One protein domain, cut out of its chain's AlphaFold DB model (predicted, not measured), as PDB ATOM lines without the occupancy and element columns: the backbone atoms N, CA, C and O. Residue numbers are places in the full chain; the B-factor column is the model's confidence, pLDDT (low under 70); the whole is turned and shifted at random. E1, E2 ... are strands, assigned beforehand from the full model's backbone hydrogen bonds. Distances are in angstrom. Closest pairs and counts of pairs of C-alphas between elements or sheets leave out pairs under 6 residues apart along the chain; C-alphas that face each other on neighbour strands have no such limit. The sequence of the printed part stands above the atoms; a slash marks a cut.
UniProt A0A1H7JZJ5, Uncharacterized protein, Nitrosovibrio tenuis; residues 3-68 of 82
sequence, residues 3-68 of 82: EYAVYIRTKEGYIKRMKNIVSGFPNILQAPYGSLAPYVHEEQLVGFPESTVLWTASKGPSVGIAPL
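Overview. This is residues 3 to 68 of the 82 residues of an uncharacterized protein of Nitrosovibrio tenuis (UniProt A0A1H7JZJ5). One strongly twisted sheet of five strands makes the body; its edge strand E2 bends sharply, and a loop, residues 26 to 40, runs from E2 round to the other edge strand, E3. The printed part has 66 residues, no named helix, and strands E1 to E5, in sheet order E2 E1 E5 E4 E3, all antiparallel. The class is all strand, with 32 residues, under half, in named strands. It is compact, radius of gyration of the C-alphas 11.1 A, spanning 32 by 21 by 18 A.

Along the chain. E1, residues 3 to 9, begins at C-alpha (22.702, -31.579, 14.524) and is 19.6 A long. E2, residues 15 to 25, 22.0 A, bends by 84 degrees at residue 19. E3 is residues 41 to 44, E4 52 to 55. E5, residues 62 to 67, 16.7 A, ends at C-alpha (18.536, -30.347, 9.896).

Arrangement. E1 and E2 form a hairpin; N 8 and O 16 are 2.9 A apart, within hydrogen-bond range. E1 and E5 are antiparallel at 150 degrees, with N 7 and O 64 at 2.8 A. E3, E4 and E5 form a meander, each strand the antiparallel neighbour of the one before, with N 43 and O 53 at 2.9 A and N 54 and O 65 at 2.8 A. E2 and E4 are apart.

Size, cuts and confidence. The farthest C-alphas, of Glu 12 and Gln 30, are 32.1 A apart. The printed part has no cut. The link E2 to E3 is long; in it residues 29 to 35 have pLDDT under 70.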
ATOM      1  N   GLU A   3      23.591 -30.606  13.904       88.88
ATOM      2  CA  GLU A   3      22.702 -31.579  14.524       88.88
ATOM      3  C   GLU A   3      21.486 -31.832  13.637       88.88
ATOM      4  O   GLU A   3      20.962 -30.928  12.982       88.88
ATOM      5  N   TYR A   4      21.039 -33.083  13.630       91.62
ATOM      6  CA  TYR A   4      19.967 -33.546  12.768       91.62
ATOM      7  C   TYR A   4      18.976 -34.414  13.537       91.62
ATOM      8  O   TYR A   4      19.371 -35.308  14.291       91.62
ATOM      9  N   ALA A   5      17.684 -34.190  13.305       94.69
ATOM     10  CA  ALA A   5      16.627 -35.089  13.748       94.69
ATOM     11  C   ALA A   5      16.614 -36.355  12.887       94.69
ATOM     12  O   ALA A   5      16.767 -36.289  11.666       94.69
ATOM     13  N   VAL A   6      16.382 -37.508  13.518       95.44
ATOM     14  CA  VAL A   6      16.276 -38.793  12.814       95.44
ATOM     15  C   VAL A   6      14.823 -39.111  12.485       95.44
ATOM     16  O   VAL A   6      13.944 -39.029  13.344       95.44
ATOM     17  N   TYR A   7      14.593 -39.565  11.259       97.06
ATOM     18  CA  TYR A   7      13.299 -39.992  10.747       97.06
ATOM     19  C   TYR A   7      13.339 -41.441  10.263       97.06
ATOM     20  O   TYR A   7      14.352 -41.913   9.749       97.06
ATOM     21  N   ILE A   8      12.218 -42.148  10.406       97.31
ATOM     22  CA  ILE A   8      12.005 -43.480   9.828       97.31
ATOM     23  C   ILE A   8      10.768 -43.423   8.938       97.31
ATOM     24  O   ILE A   8       9.704 -43.009   9.400       97.31
ATOM     25  N   ARG A   9      10.904 -43.880   7.691       97.56
ATOM     26  CA  ARG A   9       9.782 -44.172   6.792       97.56
ATOM     27  C   ARG A   9       9.556 -45.679   6.769       97.56
ATOM     28  O   ARG A   9      10.511 -46.426   6.554       97.56
ATOM     29  N   THR A  10       8.333 -46.139   7.019       96.12
ATOM     30  CA  THR A  10       7.990 -47.571   6.998       96.12
ATOM     31  C   THR A  10       7.706 -48.062   5.577       96.12
ATOM     32  O   THR A  10       7.686 -47.285   4.619       96.12
ATOM     33  N   LYS A  11       7.466 -49.370   5.418       94.25
ATOM     34  CA  LYS A  11       7.088 -49.961   4.125       94.25
ATOM     35  C   LYS A  11       5.757 -49.407   3.610       94.25
ATOM     36  O   LYS A  11       5.589 -49.247   2.407       94.25
ATOM     37  N   GLU A  12       4.847 -49.103   4.524       94.31
ATOM     38  CA  GLU A  12       3.520 -48.546   4.263       94.31
ATOM     39  C   GLU A  12       3.569 -47.035   3.977       94.31
ATOM     40  O   GLU A  12       2.545 -46.444   3.654       94.31
ATOM     41  N   GLY A  13       4.747 -46.410   4.090       93.06
ATOM     42  CA  GLY A  13       4.938 -44.978   3.861       93.06
ATOM     43  C   GLY A  13       4.690 -44.104   5.089       93.06
ATOM     44  O   GLY A  13       4.768 -42.885   4.976       93.06
ATOM     45  N   TYR A  14       4.441 -44.685   6.268       95.12
ATOM     46  CA  TYR A  14       4.317 -43.896   7.493       95.12
ATOM     47  C   TYR A  14       5.665 -43.313   7.887       95.12
ATOM     48  O   TYR A  14       6.670 -44.022   7.934       95.12
ATOM     49  N   ILE A  15       5.668 -42.024   8.213       96.69
ATOM     50  CA  ILE A  15       6.864 -41.299   8.620       96.69
ATOM     51  C   ILE A  15       6.791 -41.023  10.116       96.69
ATOM     52  O   ILE A  15       5.773 -40.567  10.637       96.69
ATOM     53  N   LYS A  16       7.886 -41.310  10.821       96.44
ATOM     54  CA  LYS A  16       8.014 -41.080  12.258       96.44
ATOM     55  C   LYS A  16       9.301 -40.327  12.564       96.44
ATOM     56  O   LYS A  16      10.386 -40.808  12.238       96.44
ATOM     57  N   ARG A  17       9.174 -39.201  13.269       96.50
ATOM     58  CA  ARG A  17      10.301 -38.509  13.903       96.50
ATOM     59  C   ARG A  17      10.719 -39.269  15.157       96.50
ATOM     60  O   ARG A  17       9.904 -39.539  16.045       96.50
ATOM     61  N   MET A  18      11.988 -39.630  15.231       95.94
ATOM     62  CA  MET A  18      12.574 -40.291  16.389       95.94
ATOM     63  C   MET A  18      13.005 -39.247  17.421       95.94
ATOM     64  O   MET A  18      13.245 -38.088  17.100       95.94
ATOM     65  N   LYS A  19      13.128 -39.660  18.686       92.81
ATOM     66  CA  LYS A  19      13.643 -38.790  19.757       92.81
ATOM     67  C   LYS A  19      15.167 -38.605  19.703       92.81
ATOM     68  O   LYS A  19      15.720 -37.889  20.524       92.81
ATOM     69  N   ASN A  20      15.830 -39.278  18.767       90.38
ATOM     70  CA  ASN A  20      17.278 -39.280  18.635       90.38
ATOM     71  C   ASN A  20      17.729 -38.099  17.779       90.38
ATOM     72  O   ASN A  20      17.106 -37.792  16.758       90.38
ATOM     73  N   ILE A  21      18.847 -37.507  18.178       91.31
ATOM     74  CA  ILE A  21      19.562 -36.480  17.429       91.31
ATOM     75  C   ILE A  21      20.908 -37.073  17.031       91.31
ATOM     76  O   ILE A  21      21.550 -37.755  17.833       91.31
ATOM     77  N   VAL A  22      21.321 -36.839  15.790       89.44
ATOM     78  CA  VAL A  22      22.650 -37.216  15.305       89.44
ATOM     79  C   VAL A  22      23.456 -35.965  14.991       89.44
ATOM     80  O   VAL A  22      22.957 -35.016  14.395       89.44
ATOM     81  N   SER A  23      24.719 -35.979  15.391       85.44
ATOM     82  CA  SER A  23      25.701 -34.933  15.116       85.44
ATOM     83  C   SER A  23      26.896 -35.544  14.397       85.44
ATOM     84  O   SER A  23      27.118 -36.748  14.501       85.44
ATOM     85  N   GLY A  24      27.707 -34.736  13.720       76.38
ATOM     86  CA  GLY A  24      28.916 -35.237  13.045       76.38
ATOM     87  C   GLY A  24      28.947 -34.993  11.549       76.38
ATOM     88  O   GLY A  24      29.993 -35.151  10.930       76.38
ATOM     89  N   PHE A  25      27.823 -34.571  10.976       74.62
ATOM     90  CA  PHE A  25      27.708 -34.330   9.547       74.62
ATOM     91  C   PHE A  25      28.007 -32.858   9.199       74.62
ATOM     92  O   PHE A  25      27.747 -31.957  10.016       74.62
ATOM     93  N   PRO A  26      28.559 -32.590   7.998       75.62
ATOM     94  CA  PRO A  26      28.660 -31.236   7.453       75.62
ATOM     95  C   PRO A  26      27.266 -30.619   7.261       75.62
ATOM     96  O   PRO A  26      26.262 -31.328   7.304       75.62
ATOM     97  N   ASN A  27      27.191 -29.295   7.081       75.06
ATOM     98  CA  ASN A  27      25.919 -28.604   6.842       75.06
ATOM     99  C   ASN A  27      25.284 -29.119   5.550       75.06
ATOM    100  O   ASN A  27      25.890 -28.953   4.493       75.06
ATOM    101  N   ILE A  28      24.068 -29.662   5.615       70.88
ATOM    102  CA  ILE A  28      23.395 -30.179   4.421       70.88
ATOM    103  C   ILE A  28      23.108 -29.109   3.355       70.88
ATOM    104  O   ILE A  28      23.104 -29.426   2.173       70.88
ATOM    105  N   LEU A  29      22.923 -27.848   3.759       65.31
ATOM    106  CA  LEU A  29      22.627 -26.719   2.870       65.31
ATOM    107  C   LEU A  29      23.866 -26.215   2.119       65.31
ATOM    108  O   LEU A  29      23.738 -25.509   1.125       65.31
ATOM    109  N   GLN A  30      25.065 -26.544   2.605       65.69
ATOM    110  CA  GLN A  30      26.335 -26.072   2.038       65.69
ATOM    111  C   GLN A  30      27.251 -27.224   1.600       65.69
ATOM    112  O   GLN A  30      28.382 -26.987   1.176       65.69
ATOM    113  N   ALA A  31      26.803 -28.476   1.729       63.19
ATOM    114  CA  ALA A  31      27.627 -29.633   1.415       63.19
ATOM    115  C   ALA A  31      27.732 -29.819  -0.113       63.19
ATOM    116  O   ALA A  31      26.708 -29.816  -0.799       63.19
ATOM    117  N   PRO A  32      28.937 -30.063  -0.661       64.56
ATOM    118  CA  PRO A  32      29.089 -30.528  -2.036       64.56
ATOM    119  C   PRO A  32      28.270 -31.804  -2.277       64.56
ATOM    120  O   PRO A  32      28.174 -32.650  -1.380       64.56
ATOM    121  N   TYR A  33      27.740 -31.978  -3.493       58.44
ATOM    122  CA  TYR A  33      27.021 -33.190  -3.902       58.44
ATOM    123  C   TYR A  33      27.787 -34.459  -3.482       58.44
ATOM    124  O   TYR A  33      28.972 -34.604  -3.777       58.44
ATOM    125  N   GLY A  34      27.120 -35.364  -2.759       60.94
ATOM    126  CA  GLY A  34      27.715 -36.608  -2.252       60.94
ATOM    127  C   GLY A  34      28.377 -36.529  -0.868       60.94
ATOM    128  O   GLY A  34      28.639 -37.573  -0.277       60.94
ATOM    129  N   SER A  35      28.559 -35.340  -0.282       69.56
ATOM    130  CA  SER A  35      29.161 -35.184   1.064       69.56
ATOM    131  C   SER A  35      28.287 -35.723   2.203       69.56
ATOM    132  O   SER A  35      28.741 -35.856   3.337       69.56
ATOM    133  N   LEU A  36      27.022 -36.011   1.902       72.81
ATOM    134  CA  LEU A  36      26.016 -36.513   2.834       72.81
ATOM    135  C   LEU A  36      25.629 -37.959   2.543       72.81
ATOM    136  O   LEU A  36      24.677 -38.448   3.147       72.81
ATOM    137  N   ALA A  37      26.331 -38.644   1.630       76.12
ATOM    138  CA  ALA A  37      26.100 -40.062   1.391       76.12
ATOM    139  C   ALA A  37      26.113 -40.807   2.742       76.12
ATOM    140  O   ALA A  37      27.046 -40.629   3.528       76.12
ATOM    141  N   PRO A  38      25.077 -41.604   3.053       87.44
ATOM    142  CA  PRO A  38      24.075 -42.153   2.129       87.44
ATOM    143  C   PRO A  38      22.790 -41.321   1.903       87.44
ATOM    144  O   PRO A  38      21.937 -41.760   1.140       87.44
ATOM    145  N   TYR A  39      22.612 -40.157   2.529       89.81
ATOM    146  CA  TYR A  39      21.385 -39.346   2.465       89.81
ATOM    147  C   TYR A  39      21.327 -38.466   1.208       89.81
ATOM    148  O   TYR A  39      21.757 -37.314   1.214       89.81
ATOM    149  N   VAL A  40      20.815 -39.023   0.112       88.56
ATOM    150  CA  VAL A  40      20.835 -38.383  -1.221       88.56
ATOM    151  C   VAL A  40      19.448 -38.053  -1.773       88.56
ATOM    152  O   VAL A  40      19.339 -37.485  -2.857       88.56
ATOM    153  N   HIS A  41      18.384 -38.421  -1.060       91.69
ATOM    154  CA  HIS A  41      17.012 -38.243  -1.526       91.69
ATOM    155  C   HIS A  41      16.256 -37.243  -0.662       91.69
ATOM    156  O   HIS A  41      15.855 -37.570   0.447       91.69
ATOM    157  N   GLU A  42      16.034 -36.044  -1.181       91.38
ATOM    158  CA  GLU A  42      15.272 -35.005  -0.492       91.38
ATOM    159  C   GLU A  42      13.757 -35.225  -0.613       91.38
ATOM    160  O   GLU A  42      13.246 -35.541  -1.690       91.38
ATOM    161  N   GLU A  43      13.037 -35.048   0.493       93.06
ATOM    162  CA  GLU A  43      11.576 -35.060   0.554       93.06
ATOM    163  C   GLU A  43      11.084 -33.963   1.505       93.06
ATOM    164  O   GLU A  43      11.590 -33.817   2.621       93.06
ATOM    165  N   GLN A  44      10.072 -33.210   1.076       92.94
ATOM    166  CA  GLN A  44       9.392 -32.241   1.932       92.94
ATOM    167  C   GLN A  44       8.342 -32.937   2.796       92.94
ATOM    168  O   GLN A  44       7.515 -33.694   2.285       92.94
ATOM    169  N   LEU A  45       8.348 -32.649   4.096       91.69
ATOM    170  CA  LEU A  45       7.377 -33.174   5.048       91.69
ATOM    171  C   LEU A  45       6.404 -32.087   5.500       91.69
ATOM    172  O   LEU A  45       6.789 -30.954   5.777       91.69
ATOM    173  N   VAL A  46       5.131 -32.459   5.632       90.69
ATOM    174  CA  VAL A  46       4.065 -31.593   6.152       90.69
ATOM    175  C   VAL A  46       3.640 -32.094   7.530       90.69
ATOM    176  O   VAL A  46       3.472 -33.294   7.731       90.69
ATOM    177  N   GLY A  47       3.450 -31.174   8.479       92.00
ATOM    178  CA  GLY A  47       3.002 -31.502   9.840       92.00
ATOM    179  C   GLY A  47       4.109 -31.983  10.786       92.00
ATOM    180  O   GLY A  47       3.806 -32.475  11.871       92.00
ATOM    181  N   PHE A  48       5.377 -31.829  10.396       92.69
ATOM    182  CA  PHE A  48       6.544 -32.108  11.233       92.69
ATOM    183  C   PHE A  48       7.295 -30.816  11.588       92.69
ATOM    184  O   PHE A  48       7.158 -29.828  10.866       92.69
ATOM    185  N   PRO A  49       8.086 -30.801  12.683       91.81
ATOM    186  CA  PRO A  49       8.875 -29.627  13.063       91.81
ATOM    187  C   PRO A  49       9.915 -29.242  12.007       91.81
ATOM    188  O   PRO A  49      10.196 -28.064  11.817       91.81
ATOM    189  N   GLU A  50      10.475 -30.234  11.314       92.12
ATOM    190  CA  GLU A  50      11.411 -30.020  10.220       92.12
ATOM    191  C   GLU A  50      10.714 -30.227   8.867       92.12
ATOM    192  O   GLU A  50      10.055 -31.243   8.639       92.12
ATOM    193  N   SER A  51      10.879 -29.261   7.960       90.00
ATOM    194  CA  SER A  51      10.182 -29.219   6.668       90.00
ATOM    195  C   SER A  51      10.782 -30.131   5.601       90.00
ATOM    196  O   SER A  51      10.104 -30.465   4.633       90.00
ATOM    197  N   THR A  52      12.049 -30.511   5.748       90.69
ATOM    198  CA  THR A  52      12.803 -31.245   4.728       90.69
ATOM    199  C   THR A  52      13.593 -32.373   5.370       90.69
ATOM    200  O   THR A  52      14.344 -32.150   6.321       90.69
ATOM    201  N   VAL A  53      13.453 -33.579   4.819       92.88
ATOM    202  CA  VAL A  53      14.220 -34.766   5.209       92.88
ATOM    203  C   VAL A  53      15.040 -35.259   4.023       92.88
ATOM    204  O   VAL A  53      14.542 -35.366   2.906       92.88
ATOM    205  N   LEU A  54      16.295 -35.613   4.287       92.88
ATOM    206  CA  LEU A  54      17.150 -36.349   3.365       92.88
ATOM    207  C   LEU A  54      17.133 -37.834   3.729       92.88
ATOM    208  O   LEU A  54      17.530 -38.210   4.831       92.88
ATOM    209  N   TRP A  55      16.705 -38.682   2.804       95.19
ATOM    210  CA  TRP A  55      16.580 -40.129   2.951       95.19
ATOM    211  C   TRP A  55      17.749 -40.885   2.331       95.19
ATOM    212  O   TRP A  55      18.322 -40.473   1.317       95.19
ATOM    213  N   THR A  56      18.038 -42.060   2.889       94.56
ATOM    214  CA  THR A  56      18.983 -43.014   2.286       94.56
ATOM    215  C   THR A  56      18.429 -43.738   1.063       94.56
ATOM    216  O   THR A  56      19.194 -44.237   0.245       94.56
ATOM    217  N   ALA A  57      17.104 -43.802   0.923       94.00
ATOM    218  CA  ALA A  57      16.427 -44.428  -0.207       94.00
ATOM    219  C   ALA A  57      15.248 -43.567  -0.669       94.00
ATOM    220  O   ALA A  57      14.510 -43.010   0.143       94.00
ATOM    221  N   SER A  58      15.027 -43.489  -1.981       93.12
ATOM    222  CA  SER A  58      13.954 -42.665  -2.555       93.12
ATOM    223  C   SER A  58      12.552 -43.179  -2.227       93.12
ATOM    224  O   SER A  58      11.621 -42.386  -2.137       93.12
ATOM    225  N   LYS A  59      12.381 -44.494  -2.037       92.44
ATOM    226  CA  LYS A  59      11.084 -45.138  -1.774       92.44
ATOM    227  C   LYS A  59      11.212 -46.295  -0.787       92.44
ATOM    228  O   LYS A  59      12.291 -46.850  -0.603       92.44
ATOM    229  N   GLY A  60      10.080 -46.679  -0.197       94.19
ATOM    230  CA  GLY A  60       9.993 -47.788   0.750       94.19
ATOM    231  C   GLY A  60      10.640 -47.476   2.105       94.19
ATOM    232  O   GLY A  60      10.848 -46.297   2.425       94.19
ATOM    233  N   PRO A  61      10.948 -48.523   2.897       96.62
ATOM    234  CA  PRO A  61      11.575 -48.374   4.201       96.62
ATOM    235  C   PRO A  61      12.890 -47.605   4.108       96.62
ATOM    236  O   PRO A  61      13.771 -47.977   3.333       96.62
ATOM    237  N   SER A  62      13.031 -46.533   4.882       97.44
ATOM    238  CA  SER A  62      14.237 -45.705   4.846       97.44
ATOM    239  C   SER A  62      14.471 -44.984   6.167       97.44
ATOM    240  O   SER A  62      13.551 -44.787   6.964       97.44
ATOM    241  N   VAL A  63      15.724 -44.593   6.381       96.00
ATOM    242  CA  VAL A  63      16.142 -43.711   7.468       96.00
ATOM    243  C   VAL A  63      16.478 -42.366   6.850       96.00
ATOM    244  O   VAL A  63      17.141 -42.305   5.812       96.00
ATOM    245  N   GLY A  64      15.994 -41.303   7.474       94.88
ATOM    246  CA  GLY A  64      16.220 -39.943   7.023       94.88
ATOM    247  C   GLY A  64      16.784 -39.062   8.121       94.88
ATOM    248  O   GLY A  64      16.633 -39.357   9.311       94.88
ATOM    249  N   ILE A  65      17.425 -37.978   7.705       93.56
ATOM    250  CA  ILE A  65      17.884 -36.906   8.583       93.56
ATOM    251  C   ILE A  65      17.272 -35.581   8.144       93.56
ATOM    252  O   ILE A  65      17.192 -35.295   6.951       93.56
ATOM    253  N   ALA A  66      16.858 -34.767   9.105       92.50
ATOM    254  CA  ALA A  66      16.454 -33.388   8.867       92.50
ATOM    255  C   ALA A  66      17.347 -32.456   9.678       92.50
ATOM    256  O   ALA A  66      17.658 -32.795  10.824       92.50
ATOM    257  N   PRO A  67      17.772 -31.310   9.124       89.81
ATOM    258  CA  PRO A  67      18.536 -30.347   9.896       89.81
ATOM    259  C   PRO A  67      17.648 -29.874  11.039       89.81
ATOM    260  O   PRO A  67      16.500 -29.485  10.816       89.81
ATOM    261  N   LEU A  68      18.168 -29.901  12.263       87.75
ATOM    262  CA  LEU A  68      17.535 -29.100  13.295       87.75
ATOM    263  C   LEU A  68      17.733 -27.655  12.860       87.75
ATOM    264  O   LEU A  68      18.872 -27.221  12.655       87.75
TER     265      LEU A  68